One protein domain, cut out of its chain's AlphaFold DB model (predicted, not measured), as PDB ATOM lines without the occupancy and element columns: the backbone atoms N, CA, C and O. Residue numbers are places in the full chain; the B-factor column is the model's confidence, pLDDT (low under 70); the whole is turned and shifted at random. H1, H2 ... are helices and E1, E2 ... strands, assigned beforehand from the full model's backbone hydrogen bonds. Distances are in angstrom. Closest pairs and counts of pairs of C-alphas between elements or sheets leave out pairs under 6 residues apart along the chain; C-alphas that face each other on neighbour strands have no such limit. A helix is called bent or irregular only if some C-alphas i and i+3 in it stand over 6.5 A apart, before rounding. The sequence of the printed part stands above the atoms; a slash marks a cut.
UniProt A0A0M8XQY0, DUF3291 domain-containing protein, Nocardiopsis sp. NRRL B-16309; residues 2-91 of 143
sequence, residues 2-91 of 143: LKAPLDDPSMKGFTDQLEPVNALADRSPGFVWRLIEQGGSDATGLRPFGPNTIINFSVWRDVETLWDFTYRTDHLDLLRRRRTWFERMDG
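Overview. This is residues 2 to 91 of the 143 residues of the protein "DUF3291 domain-containing protein" of Nocardiopsis sp. NRRL B-16309 (UniProt A0A0M8XQY0). Two short rows of helices run side by side in opposite directions, H1 then H2 one way and H3 then H4 back, with a small two-stranded hairpin, E1 and E2, along a third side. The long loop of the hairpin, residues 35 to 57, reaches back toward the end where H1 begins. The 90 printed residues hold, in order, H1, H2, E1, E2, H3 and H4; the class is mostly helix, though under half of the residues are in named elements, and the sheet is antiparallel. The whole is compact, with a radius of gyration of the C-alphas of 13.3 A and spans of 33 by 30 by 27 A.

Along the chain. Find C-alpha 9 at (8.619, -15.366, -57.719), where H1, residues 9 to 15, begins its 9.6 A. H2, residues 18 to 26, covers 12.1 A. Next come E1, residues 31 to 34, 8.5 A, and E2, residues 58 to 60, 6.6 A. H3, residues 63 to 71, covers 12.0 A, and H4, residues 75 to 84, runs 14.8 A to C-alpha 84 at (2.183, -23.281, -51.281). H1 and H4 are irregular: C-alphas 10 and 13 are 7.2 A apart, and C-alphas 80 and 83 are 7.6 A apart.

Arrangement. H1 and H2 meet only through their link. H2 and H4 are close but not clearly touching, opposite ways at a shallow tilt of 29 degrees; their closest C-alphas, Val 21 and His 75, are 6.4 A apart. In the hairpin, look for N 59 and O 33 at 2.8 A. Every O i to N i+4 pair is within hydrogen-bond range in H2 and H3, but 4 of 6 in H4 and 1 of 3 in H1, which has 3 of 4 O i to N i+3 pairs within range.

Size, cuts and confidence. The farthest C-alphas, Pro 9 and Asp 62, are 36.6 A apart. The printed part has no cut, the link E1 to E2 is long, and no printed residue is under 70 in pLDDT.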
ATOM      1  N   LEU A   2       8.682 -20.015 -43.893       94.44
ATOM      2  CA  LEU A   2       8.772 -19.592 -45.293       94.44
ATOM      3  C   LEU A   2       9.590 -20.604 -46.098       94.44
ATOM      4  O   LEU A   2      10.640 -21.039 -45.631       94.44
ATOM      5  N   LYS A   3       9.104 -20.965 -47.287       96.06
ATOM      6  CA  LYS A   3       9.812 -21.860 -48.216       96.06
ATOM      7  C   LYS A   3      10.902 -21.156 -49.025       96.06
ATOM      8  O   LYS A   3      11.830 -21.809 -49.484       96.06
ATOM      9  N   ALA A   4      10.761 -19.848 -49.217       95.75
ATOM     10  CA  ALA A   4      11.673 -19.001 -49.972       95.75
ATOM     11  C   ALA A   4      11.621 -17.553 -49.433       95.75
ATOM     12  O   ALA A   4      10.678 -17.211 -48.704       95.75
ATOM     13  N   PRO A   5      12.614 -16.706 -49.763       94.94
ATOM     14  CA  PRO A   5      12.563 -15.261 -49.530       94.94
ATOM     15  C   PRO A   5      11.306 -14.608 -50.126       94.94
ATOM     16  O   PRO A   5      10.771 -15.085 -51.121       94.94
ATOM     17  N   LEU A   6      10.819 -13.517 -49.526       93.56
ATOM     18  CA  LEU A   6       9.554 -12.881 -49.934       93.56
ATOM     19  C   LEU A   6       9.578 -12.273 -51.345       93.56
ATOM     20  O   LEU A   6       8.520 -12.126 -51.952       93.56
ATOM     21  N   ASP A   7      10.757 -11.933 -51.858       93.88
ATOM     22  CA  ASP A   7      10.987 -11.425 -53.211       93.88
ATOM     23  C   ASP A   7      11.105 -12.536 -54.270       93.88
ATOM     24  O   ASP A   7      11.129 -12.248 -55.468       93.88
ATOM     25  N   ASP A   8      11.123 -13.810 -53.860       97.19
ATOM     26  CA  ASP A   8      11.133 -14.938 -54.787       97.19
ATOM     27  C   ASP A   8       9.805 -15.015 -55.576       97.19
ATOM     28  O   ASP A   8       8.721 -14.922 -54.985       97.19
ATOM     29  N   PRO A   9       9.831 -15.251 -56.905       96.56
ATOM     30  CA  PRO A   9       8.619 -15.366 -57.719       96.56
ATOM     31  C   PRO A   9       7.604 -16.405 -57.212       96.56
ATOM     32  O   PRO A   9       6.397 -16.226 -57.393       96.56
ATOM     33  N   SER A  10       8.057 -17.474 -56.550       96.44
ATOM     34  CA  SER A  10       7.183 -18.489 -55.944       96.44
ATOM     35  C   SER A  10       6.345 -17.946 -54.778       96.44
ATOM     36  O   SER A  10       5.262 -18.470 -54.493       96.44
ATOM     37  N   MET A  11       6.793 -16.856 -54.148       96.69
ATOM     38  CA  MET A  11       6.121 -16.179 -53.039       96.69
ATOM     39  C   MET A  11       5.128 -15.111 -53.500       96.69
ATOM     40  O   MET A  11       4.326 -14.650 -52.686       96.69
ATOM     41  N   LYS A  12       5.093 -14.784 -54.800       95.25
ATOM     42  CA  LYS A  12       4.241 -13.725 -55.362       95.25
ATOM     43  C   LYS A  12       2.764 -13.877 -54.991       95.25
ATOM     44  O   LYS A  12       2.111 -12.920 -54.601       95.25
ATOM     45  N   GLY A  13       2.237 -15.101 -55.044       94.81
ATOM     46  CA  GLY A  13       0.841 -15.362 -54.680       94.81
ATOM     47  C   GLY A  13       0.508 -15.087 -53.204       94.81
ATOM     48  O   GLY A  13      -0.662 -14.898 -52.883       94.81
ATOM     49  N   PHE A  14       1.506 -15.072 -52.318       95.19
ATOM     50  CA  PHE A  14       1.356 -14.662 -50.923       95.19
ATOM     51  C   PHE A  14       1.552 -13.153 -50.762       95.19
ATOM     52  O   PHE A  14       0.715 -12.505 -50.137       95.19
ATOM     53  N   THR A  15       2.616 -12.587 -51.341       95.38
ATOM     54  CA  THR A  15       2.928 -11.157 -51.199       95.38
ATOM     55  C   THR A  15       1.878 -10.258 -51.849       95.38
ATOM     56  O   THR A  15       1.479  -9.271 -51.236       95.38
ATOM     57  N   ASP A  16       1.310 -10.660 -52.992       95.88
ATOM     58  CA  ASP A  16       0.181  -9.975 -53.646       95.88
ATOM     59  C   ASP A  16      -1.078  -9.898 -52.761       95.88
ATOM     60  O   ASP A  16      -1.996  -9.131 -53.044       95.88
ATOM     61  N   GLN A  17      -1.173 -10.732 -51.721       95.44
ATOM     62  CA  GLN A  17      -2.340 -10.813 -50.841       95.44
ATOM     63  C   GLN A  17      -2.140 -10.090 -49.504       95.44
ATOM     64  O   GLN A  17      -3.104  -9.964 -48.750       95.44
ATOM     65  N   LEU A  18      -0.932  -9.586 -49.214       93.88
ATOM     66  CA  LEU A  18      -0.639  -8.876 -47.965       93.88
ATOM     67  C   LEU A  18      -1.503  -7.625 -47.818       93.88
ATOM     68  O   LEU A  18      -2.243  -7.498 -46.845       93.88
ATOM     69  N   GLU A  19      -1.455  -6.726 -48.801       94.62
ATOM     70  CA  GLU A  19      -2.251  -5.499 -48.786       94.62
ATOM     71  C   GLU A  19      -3.766  -5.786 -48.796       94.62
ATOM     72  O   GLU A  19      -4.448  -5.284 -47.900       94.62
ATOM     73  N   PRO A  20      -4.317  -6.634 -49.694       95.75
ATOM     74  CA  PRO A  20      -5.742  -6.964 -49.681       95.75
ATOM     75  C   PRO A  20      -6.253  -7.513 -48.346       95.75
ATOM     76  O   PRO A  20      -7.322  -7.098 -47.890       95.75
ATOM     77  N   VAL A  21      -5.511  -8.424 -47.705       95.75
ATOM     78  CA  VAL A  21      -5.921  -9.008 -46.418       95.75
ATOM     79  C   VAL A  21      -5.759  -8.027 -45.267       95.75
ATOM     80  O   VAL A  21      -6.635  -7.975 -44.406       95.75
ATOM     81  N   ASN A  22      -4.703  -7.215 -45.260       95.38
ATOM     82  CA  ASN A  22      -4.547  -6.159 -44.263       95.38
ATOM     83  C   ASN A  22      -5.682  -5.133 -44.372       95.38
ATOM     84  O   ASN A  22      -6.349  -4.859 -43.381       95.38
ATOM     85  N   ALA A  23      -5.993  -4.664 -45.582       95.94
ATOM     86  CA  ALA A  23      -7.112  -3.756 -45.825       95.94
ATOM     87  C   ALA A  23      -8.477  -4.395 -45.516       95.94
ATOM     88  O   ALA A  23      -9.456  -3.697 -45.249       95.94
ATOM     89  N   LEU A  24      -8.589  -5.722 -45.612       96.62
ATOM     90  CA  LEU A  24      -9.780  -6.471 -45.212       96.62
ATOM     91  C   LEU A  24      -9.913  -6.532 -43.694       96.62
ATOM     92  O   LEU A  24     -11.014  -6.308 -43.195       96.62
ATOM     93  N   ALA A  25      -8.821  -6.763 -42.967       96.31
ATOM     94  CA  ALA A  25      -8.809  -6.677 -41.512       96.31
ATOM     95  C   ALA A  25      -9.183  -5.259 -41.052       96.31
ATOM     96  O   ALA A  25     -10.129  -5.112 -40.288       96.31
ATOM     97  N   ASP A  26      -8.545  -4.231 -41.622       96.00
ATOM     98  CA  ASP A  26      -8.719  -2.819 -41.249       96.00
ATOM     99  C   ASP A  26     -10.184  -2.333 -41.363       96.00
ATOM    100  O   ASP A  26     -10.605  -1.441 -40.628       96.00
ATOM    101  N   ARG A  27     -10.986  -2.943 -42.249       96.75
ATOM    102  CA  ARG A  27     -12.419  -2.634 -42.433       96.75
ATOM    103  C   ARG A  27     -13.379  -3.652 -41.805       96.75
ATOM    104  O   ARG A  27     -14.593  -3.491 -41.927       96.75
ATOM    105  N   SER A  28     -12.865  -4.721 -41.201       97.94
ATOM    106  CA  SER A  28     -13.698  -5.774 -40.617       97.94
ATOM    107  C   SER A  28     -14.318  -5.317 -39.294       97.94
ATOM    108  O   SER A  28     -13.648  -4.659 -38.492       97.94
ATOM    109  N   PRO A  29     -15.583  -5.679 -39.008       97.44
ATOM    110  CA  PRO A  29     -16.172  -5.448 -37.697       97.44
ATOM    111  C   PRO A  29     -15.293  -6.027 -36.587       97.44
ATOM    112  O   PRO A  29     -14.753  -7.117 -36.730       97.44
ATOM    113  N   GLY A  30     -15.146  -5.291 -35.486       97.38
ATOM    114  CA  GLY A  30     -14.382  -5.746 -34.322       97.38
ATOM    115  C   GLY A  30     -12.861  -5.621 -34.443       97.38
ATOM    116  O   GLY A  30     -12.197  -5.760 -33.420       97.38
ATOM    117  N   PHE A  31     -12.299  -5.301 -35.611       98.19
ATOM    118  CA  PHE A  31     -10.869  -5.018 -35.735       98.19
ATOM    119  C   PHE A  31     -10.484  -3.754 -34.949       98.19
ATOM    120  O   PHE A  31     -11.204  -2.753 -34.980       98.19
ATOM    121  N   VAL A  32      -9.361  -3.805 -34.225       97.94
ATOM    122  CA  VAL A  32      -8.875  -2.692 -33.387       97.94
ATOM    123  C   VAL A  32      -7.477  -2.247 -33.800       97.94
ATOM    124  O   VAL A  32      -7.219  -1.051 -33.903       97.94
ATOM    125  N   TRP A  33      -6.558  -3.194 -33.998       97.69
ATOM    126  CA  TRP A  33      -5.153  -2.891 -34.270       97.69
ATOM    127  C   TRP A  33      -4.438  -4.081 -34.917       97.69
ATOM    128  O   TRP A  33      -4.818  -5.232 -34.705       97.69
ATOM    129  N   ARG A  34      -3.348  -3.820 -35.644       97.06
ATOM    130  CA  ARG A  34      -2.382  -4.838 -36.079       97.06
ATOM    131  C   ARG A  34      -0.955  -4.329 -35.987       97.06
ATOM    132  O   ARG A  34      -0.701  -3.136 -36.143       97.06
ATOM    133  N   LEU A  35      -0.028  -5.259 -35.794       96.62
ATOM    134  CA  LEU A  35       1.397  -4.989 -35.840       96.62
ATOM    135  C   LEU A  35       1.808  -4.560 -37.253       96.62
ATOM    136  O   LEU A  35       1.464  -5.214 -38.240       96.62
ATOM    137  N   ILE A  36       2.587  -3.487 -37.313       95.00
ATOM    138  CA  ILE A  36       3.292  -3.008 -38.500       95.00
ATOM    139  C   ILE A  36       4.746  -2.734 -38.119       95.00
ATOM    140  O   ILE A  36       5.034  -2.353 -36.982       95.00
ATOM    141  N   GLU A  37       5.667  -2.949 -39.050       92.06
ATOM    142  CA  GLU A  37       7.040  -2.475 -38.905       92.06
ATOM    143  C   GLU A  37       7.076  -0.939 -38.925       92.06
ATOM    144  O   GLU A  37       6.251  -0.291 -39.573       92.06
ATOM    145  N   GLN A  38       8.028  -0.331 -38.210       86.75
ATOM    146  CA  GLN A  38       8.174   1.124 -38.230       86.75
ATOM    147  C   GLN A  38       8.463   1.617 -39.653       86.75
ATOM    148  O   GLN A  38       9.452   1.227 -40.263       86.75
ATOM    149  N   GLY A  39       7.595   2.491 -40.168       83.38
ATOM    150  CA  GLY A  39       7.697   3.013 -41.535       83.38
ATOM    151  C   GLY A  39       7.241   2.041 -42.631       83.38
ATOM    152  O   GLY A  39       7.319   2.399 -43.803       83.38
ATOM    153  N   GLY A  40       6.756   0.847 -42.271       86.75
ATOM    154  CA  GLY A  40       6.220  -0.156 -43.193       86.75
ATOM    155  C   GLY A  40       4.688  -0.193 -43.237       86.75
ATOM    156  O   GLY A  40       3.998   0.437 -42.434       86.75
ATOM    157  N   SER A  41       4.143  -0.965 -44.180       86.62
ATOM    158  CA  SER A  41       2.698  -1.219 -44.327       86.62
ATOM    159  C   SER A  41       2.229  -2.503 -43.626       86.62
ATOM    160  O   SER A  41       1.025  -2.690 -43.407       86.62
ATOM    161  N   ASP A  42       3.157  -3.385 -43.249       91.88
ATOM    162  CA  ASP A  42       2.898  -4.667 -42.597       91.88
ATOM    163  C   ASP A  42       4.061  -5.100 -41.682       91.88
ATOM    164  O   ASP A  42       5.036  -4.375 -41.494       91.88
ATOM    165  N   ALA A  43       3.921  -6.266 -41.045       92.31
ATOM    166  CA  ALA A  43       4.908  -6.842 -40.130       92.31
ATOM    167  C   ALA A  43       5.801  -7.915 -40.785       92.31
ATOM    168  O   ALA A  43       6.536  -8.613 -40.087       92.31
ATOM    169  N   THR A  44       5.743  -8.094 -42.109       89.94
ATOM    170  CA  THR A  44       6.464  -9.167 -42.814       89.94
ATOM    171  C   THR A  44       7.963  -8.922 -42.944       89.94
ATOM    172  O   THR A  44       8.670  -9.839 -43.362       89.94
ATOM    173  N   GLY A  45       8.477  -7.759 -42.535       88.62
ATOM    174  CA  GLY A  45       9.905  -7.512 -42.286       88.62
ATOM    175  C   GLY A  45      10.391  -8.046 -40.931       88.62
ATOM    176  O   GLY A  45      11.548  -8.436 -40.779       88.62
ATOM    177  N   LEU A  46       9.487  -8.186 -39.954       90.62
ATOM    178  CA  LEU A  46       9.836  -8.568 -38.586       90.62
ATOM    179  C   LEU A  46      10.117 -10.075 -38.471       90.62
ATOM    180  O   LEU A  46       9.378 -10.909 -39.001       90.62
ATOM    181  N   ARG A  47      11.175 -10.449 -37.738       92.06
ATOM    182  CA  ARG A  47      11.589 -11.854 -37.511       92.06
ATOM    183  C   ARG A  47      11.746 -12.225 -36.026       92.06
ATOM    184  O   ARG A  47      12.769 -12.798 -35.654       92.06
ATOM    185  N   PRO A  48      10.754 -11.950 -35.157       91.69
ATOM    186  CA  PRO A  48      10.902 -12.163 -33.714       91.69
ATOM    187  C   PRO A  48      11.026 -13.639 -33.312       91.69
ATOM    188  O   PRO A  48      11.580 -13.941 -32.262       91.69
ATOM    189  N   PHE A  49      10.536 -14.561 -34.149       90.69
ATOM    190  CA  PHE A  49      10.523 -16.002 -33.870       90.69
ATOM    191  C   PHE A  49      11.410 -16.809 -34.834       90.69
ATOM    192  O   PHE A  49      11.254 -18.022 -34.960       90.69
ATOM    193  N   GLY A  50      12.339 -16.139 -35.527       91.06
ATOM    194  CA  GLY A  50      13.320 -16.764 -36.415       91.06
ATOM    195  C   GLY A  50      13.247 -16.284 -37.872       91.06
ATOM    196  O   GLY A  50      12.231 -15.732 -38.301       91.06
ATOM    197  N   PRO A  51      14.314 -16.521 -38.660       89.69
ATOM    198  CA  PRO A  51      14.538 -15.889 -39.969       89.69
ATOM    199  C   PRO A  51      13.504 -16.262 -41.043       89.69
ATOM    200  O   PRO A  51      13.209 -15.453 -41.920       89.69
ATOM    201  N   ASN A  52      12.894 -17.444 -40.934       91.56
ATOM    202  CA  ASN A  52      11.900 -17.950 -41.887       91.56
ATOM    203  C   ASN A  52      10.481 -17.936 -41.296       91.56
ATOM    204  O   ASN A  52       9.647 -18.780 -41.635       91.56
ATOM    205  N   THR A  53      10.201 -17.033 -40.359       92.25
ATOM    206  CA  THR A  53       8.879 -16.908 -39.732       92.25
ATOM    207  C   THR A  53       8.219 -15.595 -40.114       92.25
ATOM    208  O   THR A  53       8.891 -14.593 -40.341       92.25
ATOM    209  N   ILE A  54       6.892 -15.616 -40.191       92.75
ATOM    210  CA  ILE A  54       6.072 -14.412 -40.291       92.75
ATOM    211  C   ILE A  54       5.171 -14.387 -39.073       92.75
ATOM    212  O   ILE A  54       4.567 -15.402 -38.720       92.75
ATOM    213  N   ILE A  55       5.081 -13.216 -38.457       93.69
ATOM    214  CA  ILE A  55       4.135 -12.939 -37.391       93.69
ATOM    215  C   ILE A  55       2.918 -12.222 -37.983       93.69
ATOM    216  O   ILE A  55       3.045 -11.187 -38.633       93.69
ATOM    217  N   ASN A  56       1.728 -12.773 -37.750       94.19
ATOM    218  CA  ASN A  56       0.489 -12.013 -37.831       94.19
ATOM    219  C   ASN A  56       0.061 -11.716 -36.397       94.19
ATOM    220  O   ASN A  56      -0.097 -12.642 -35.601       94.19
ATOM    221  N   PHE A  57      -0.065 -10.437 -36.061       97.50
ATOM    222  CA  PHE A  57      -0.403 -10.021 -34.710       97.50
ATOM    223  C   PHE A  57      -1.397  -8.872 -34.764       97.50
ATOM    224  O   PHE A  57      -1.122  -7.838 -35.368       97.50
ATOM    225  N   SER A  58      -2.574  -9.086 -34.185       97.88
ATOM    226  CA  SER A  58      -3.688  -8.149 -34.234       97.88
ATOM    227  C   SER A  58      -4.517  -8.201 -32.957       97.88
ATOM    228  O   SER A  58      -4.501  -9.192 -32.229       97.88
ATOM    229  N   VAL A  59      -5.225  -7.107 -32.692       98.31
ATOM    230  CA  VAL A  59      -6.187  -6.961 -31.604       98.31
ATOM    231  C   VAL A  59      -7.575  -6.853 -32.213       98.31
ATOM    232  O   VAL A  59      -7.812  -6.076 -33.143       98.31
ATOM    233  N   TRP A  60      -8.483  -7.630 -31.639       98.31
ATOM    234  CA  TRP A  60      -9.891  -7.684 -31.993       98.31
ATOM    235  C   TRP A  60     -10.722  -7.480 -30.733       98.31
ATOM    236  O   TRP A  60     -10.281  -7.800 -29.629       98.31
ATOM    237  N   ARG A  61     -11.924  -6.936 -30.902       97.06
ATOM    238  CA  ARG A  61     -12.862  -6.671 -29.809       97.06
ATOM    239  C   ARG A  61     -13.318  -7.955 -29.121       97.06
ATOM    240  O   ARG A  61     -13.499  -7.967 -27.908       97.06
ATOM    241  N   ASP A  62     -13.512  -9.010 -29.901       96.50
ATOM    242  CA  ASP A  62     -14.030 -10.287 -29.438       96.50
ATOM    243  C   ASP A  62     -13.572 -11.432 -30.355       96.50
ATOM    244  O   ASP A  62     -13.061 -11.232 -31.460       96.50
ATOM    245  N   VAL A  63     -13.719 -12.662 -29.860       97.12
ATOM    246  CA  VAL A  63     -13.303 -13.874 -30.581       97.12
ATOM    247  C   VAL A  63     -14.191 -14.139 -31.799       97.12
ATOM    248  O   VAL A  63     -13.710 -14.686 -32.788       97.12
ATOM    249  N   GLU A  64     -15.469 -13.759 -31.742       96.81
ATOM    250  CA  GLU A  64     -16.446 -14.003 -32.808       96.81
ATOM    251  C   GLU A  64     -16.098 -13.214 -34.075       96.81
ATOM    252  O   GLU A  64     -15.993 -13.791 -35.155       96.81
ATOM    253  N   THR A  65     -15.812 -11.921 -33.941       97.62
ATOM    254  CA  THR A  65     -15.418 -11.054 -35.058       97.62
ATOM    255  C   THR A  65     -14.085 -11.462 -35.683       97.62
ATOM    256  O   THR A  65     -13.960 -11.488 -36.910       97.62
ATOM    257  N   LEU A  66     -13.106 -11.875 -34.870       97.62
ATOM    258  CA  LEU A  66     -11.866 -12.478 -35.370       97.62
ATOM    259  C   LEU A  66     -12.145 -13.780 -36.135       97.62
ATOM    260  O   LEU A  66     -11.551 -14.025 -37.190       97.62
ATOM    261  N   TRP A  67     -13.025 -14.636 -35.615       97.06
ATOM    262  CA  TRP A  67     -13.405 -15.879 -36.281       97.06
ATOM    263  C   TRP A  67     -14.067 -15.597 -37.636       97.06
ATOM    264  O   TRP A  67     -13.685 -16.207 -38.636       97.06
ATOM    265  N   ASP A  68     -14.980 -14.627 -37.697       97.12
ATOM    266  CA  ASP A  68     -15.644 -14.202 -38.928       97.12
ATOM    267  C   ASP A  68     -14.648 -13.681 -39.958       97.12
ATOM    268  O   ASP A  68     -14.639 -14.156 -41.095       97.12
ATOM    269  N   PHE A  69     -13.738 -12.791 -39.559       96.88
ATOM    270  CA  PHE A  69     -12.648 -12.357 -40.428       96.88
ATOM    271  C   PHE A  69     -11.820 -13.547 -40.936       96.88
ATOM    272  O   PHE A  69     -11.492 -13.622 -42.118       96.88
ATOM    273  N   THR A  70     -11.501 -14.503 -40.066       94.94
ATOM    274  CA  THR A  70     -10.612 -15.628 -40.391       94.94
ATOM    275  C   THR A  70     -11.254 -16.633 -41.349       94.94
ATOM    276  O   THR A  70     -10.574 -17.165 -42.229       94.94
ATOM    277  N   TYR A  71     -12.550 -16.916 -41.185       95.69
ATOM    278  CA  TYR A  71     -13.211 -18.052 -41.837       95.69
ATOM    279  C   TYR A  71     -14.393 -17.686 -42.740       95.69
ATOM    280  O   TYR A  71     -14.808 -18.527 -43.535       95.69
ATOM    281  N   ARG A  72     -14.936 -16.466 -42.660       94.19
ATOM    282  CA  ARG A  72     -16.053 -15.990 -43.501       94.19
ATOM    283  C   ARG A  72     -15.642 -14.927 -44.523       94.19
ATOM    284  O   ARG A  72     -16.504 -14.301 -45.130       94.19
ATOM    285  N   THR A  73     -14.343 -14.738 -44.738       94.12
ATOM    286  CA  THR A  73     -13.809 -13.798 -45.732       94.12
ATOM    287  C   THR A  73     -12.774 -14.463 -46.642       94.12
ATOM    288  O   THR A  73     -12.389 -15.615 -46.423       94.12
ATOM    289  N   ASP A  74     -12.267 -13.714 -47.624       91.00
ATOM    290  CA  ASP A  74     -11.214 -14.148 -48.555       91.00
ATOM    291  C   ASP A  74      -9.911 -14.580 -47.853       91.00
ATOM    292  O   ASP A  74      -9.092 -15.301 -48.432       91.00
ATOM    293  N   HIS A  75      -9.726 -14.229 -46.573       92.75
ATOM    294  CA  HIS A  75      -8.618 -14.740 -45.765       92.75
ATOM    295  C   HIS A  75      -8.606 -16.282 -45.705       92.75
ATOM    296  O   HIS A  75      -7.535 -16.901 -45.692       92.75
ATOM    297  N   LEU A  76      -9.775 -16.933 -45.771       94.00
ATOM    298  CA  LEU A  76      -9.880 -18.392 -45.779       94.00
ATOM    299  C   LEU A  76      -9.131 -19.031 -46.960       94.00
ATOM    300  O   LEU A  76      -8.510 -20.088 -46.806       94.00
ATOM    301  N   ASP A  77      -9.144 -18.403 -48.134       92.50
ATOM    302  CA  ASP A  77      -8.493 -18.953 -49.325       92.50
ATOM    303  C   ASP A  77      -6.967 -18.882 -49.243       92.50
ATOM    304  O   ASP A  77      -6.268 -19.766 -49.755       92.50
ATOM    305  N   LEU A  78      -6.423 -17.891 -48.535       92.94
ATOM    306  CA  LEU A  78      -5.012 -17.882 -48.153       92.94
ATOM    307  C   LEU A  78      -4.693 -19.000 -47.164       92.94
ATOM    308  O   LEU A  78      -3.722 -19.733 -47.361       92.94
ATOM    309  N   LEU A  79      -5.535 -19.207 -46.149       92.56
ATOM    310  CA  LEU A  79      -5.336 -20.285 -45.179       92.56
ATOM    311  C   LEU A  79      -5.378 -21.669 -45.833       92.56
ATOM    312  O   LEU A  79      -4.621 -22.550 -45.415       92.56
ATOM    313  N   ARG A  80      -6.214 -21.873 -46.857       94.06
ATOM    314  CA  ARG A  80      -6.269 -23.114 -47.651       94.06
ATOM    315  C   ARG A  80      -5.000 -23.325 -48.472       94.06
ATOM    316  O   ARG A  80      -4.477 -24.439 -48.519       94.06
ATOM    317  N   ARG A  81      -4.478 -22.257 -49.080       94.25
ATOM    318  CA  ARG A  81      -3.293 -22.291 -49.956       94.25
ATOM    319  C   ARG A  81      -1.970 -22.092 -49.225       94.25
ATOM    320  O   ARG A  81      -0.924 -22.206 -49.848       94.25
ATOM    321  N   ARG A  82      -1.972 -21.880 -47.904       93.06
ATOM    322  CA  ARG A  82      -0.760 -21.584 -47.115       93.06
ATOM    323  C   ARG A  82       0.395 -22.560 -47.346       93.06
ATOM    324  O   ARG A  82       1.548 -22.160 -47.310       93.06
ATOM    325  N   ARG A  83       0.108 -23.835 -47.634       94.00
ATOM    326  CA  ARG A  83       1.135 -24.852 -47.923       94.00
ATOM    327  C   ARG A  83       1.903 -24.605 -49.223       94.00
ATOM    328  O   ARG A  83       2.940 -25.229 -49.417       94.00
ATOM    329  N   THR A  84       1.438 -23.722 -50.098       95.81
ATOM    330  CA  THR A  84       2.183 -23.281 -51.281       95.81
ATOM    331  C   THR A  84       3.430 -22.500 -50.876       95.81
ATOM    332  O   THR A  84       4.500 -22.776 -51.403       95.81
ATOM    333  N   TRP A  85       3.317 -21.624 -49.874       96.25
ATOM    334  CA  TRP A  85       4.364 -20.664 -49.485       96.25
ATOM    335  C   TRP A  85       5.050 -21.003 -48.164       96.25
ATOM    336  O   TRP A  85       6.181 -20.592 -47.911       96.25
ATOM    337  N   PHE A  86       4.372 -21.783 -47.323       95.75
ATOM    338  CA  PHE A  86       4.850 -22.149 -46.003       95.75
ATOM    339  C   PHE A  86       5.034 -23.656 -45.863       95.75
ATOM    340  O   PHE A  86       4.176 -24.462 -46.232       95.75
ATOM    341  N   GLU A  87       6.150 -24.040 -45.264       93.81
ATOM    342  CA  GLU A  87       6.358 -25.363 -44.701       93.81
ATOM    343  C   GLU A  87       5.461 -25.576 -43.487       93.81
ATOM    344  O   GLU A  87       5.195 -24.652 -42.702       93.81
ATOM    345  N   ARG A  88       5.027 -26.826 -43.315       88.75
ATOM    346  CA  ARG A  88       4.305 -27.251 -42.124       88.75
ATOM    347  C   ARG A  88       5.225 -27.089 -40.917       88.75
ATOM    348  O   ARG A  88       6.331 -27.609 -40.907       88.75
ATOM    349  N   MET A  89       4.735 -26.387 -39.906       84.62
ATOM    350  CA  MET A  89       5.325 -26.403 -38.574       84.62
ATOM    351  C   MET A  89       4.433 -27.268 -37.697       84.62
ATOM    352  O   MET A  89       3.205 -27.153 -37.764       84.62
ATOM    353  N   ASP A  90       5.043 -28.157 -36.926       83.44
ATOM    354  CA  ASP A  90       4.323 -28.955 -35.946       83.44
ATOM    355  C   ASP A  90       4.162 -28.174 -34.634       83.44
ATOM    356  O   ASP A  90       4.920 -27.251 -34.333       83.44
ATOM    357  N   GLY A  91       3.133 -28.530 -33.866       86.25
ATOM    358  CA  GLY A  91       2.808 -27.883 -32.596       86.25
ATOM    359  C   GLY A  91       1.884 -26.665 -32.713       86.25
ATOM    360  O   GLY A  91       1.181 -26.464 -33.706       86.25
TER     361      GLY A  91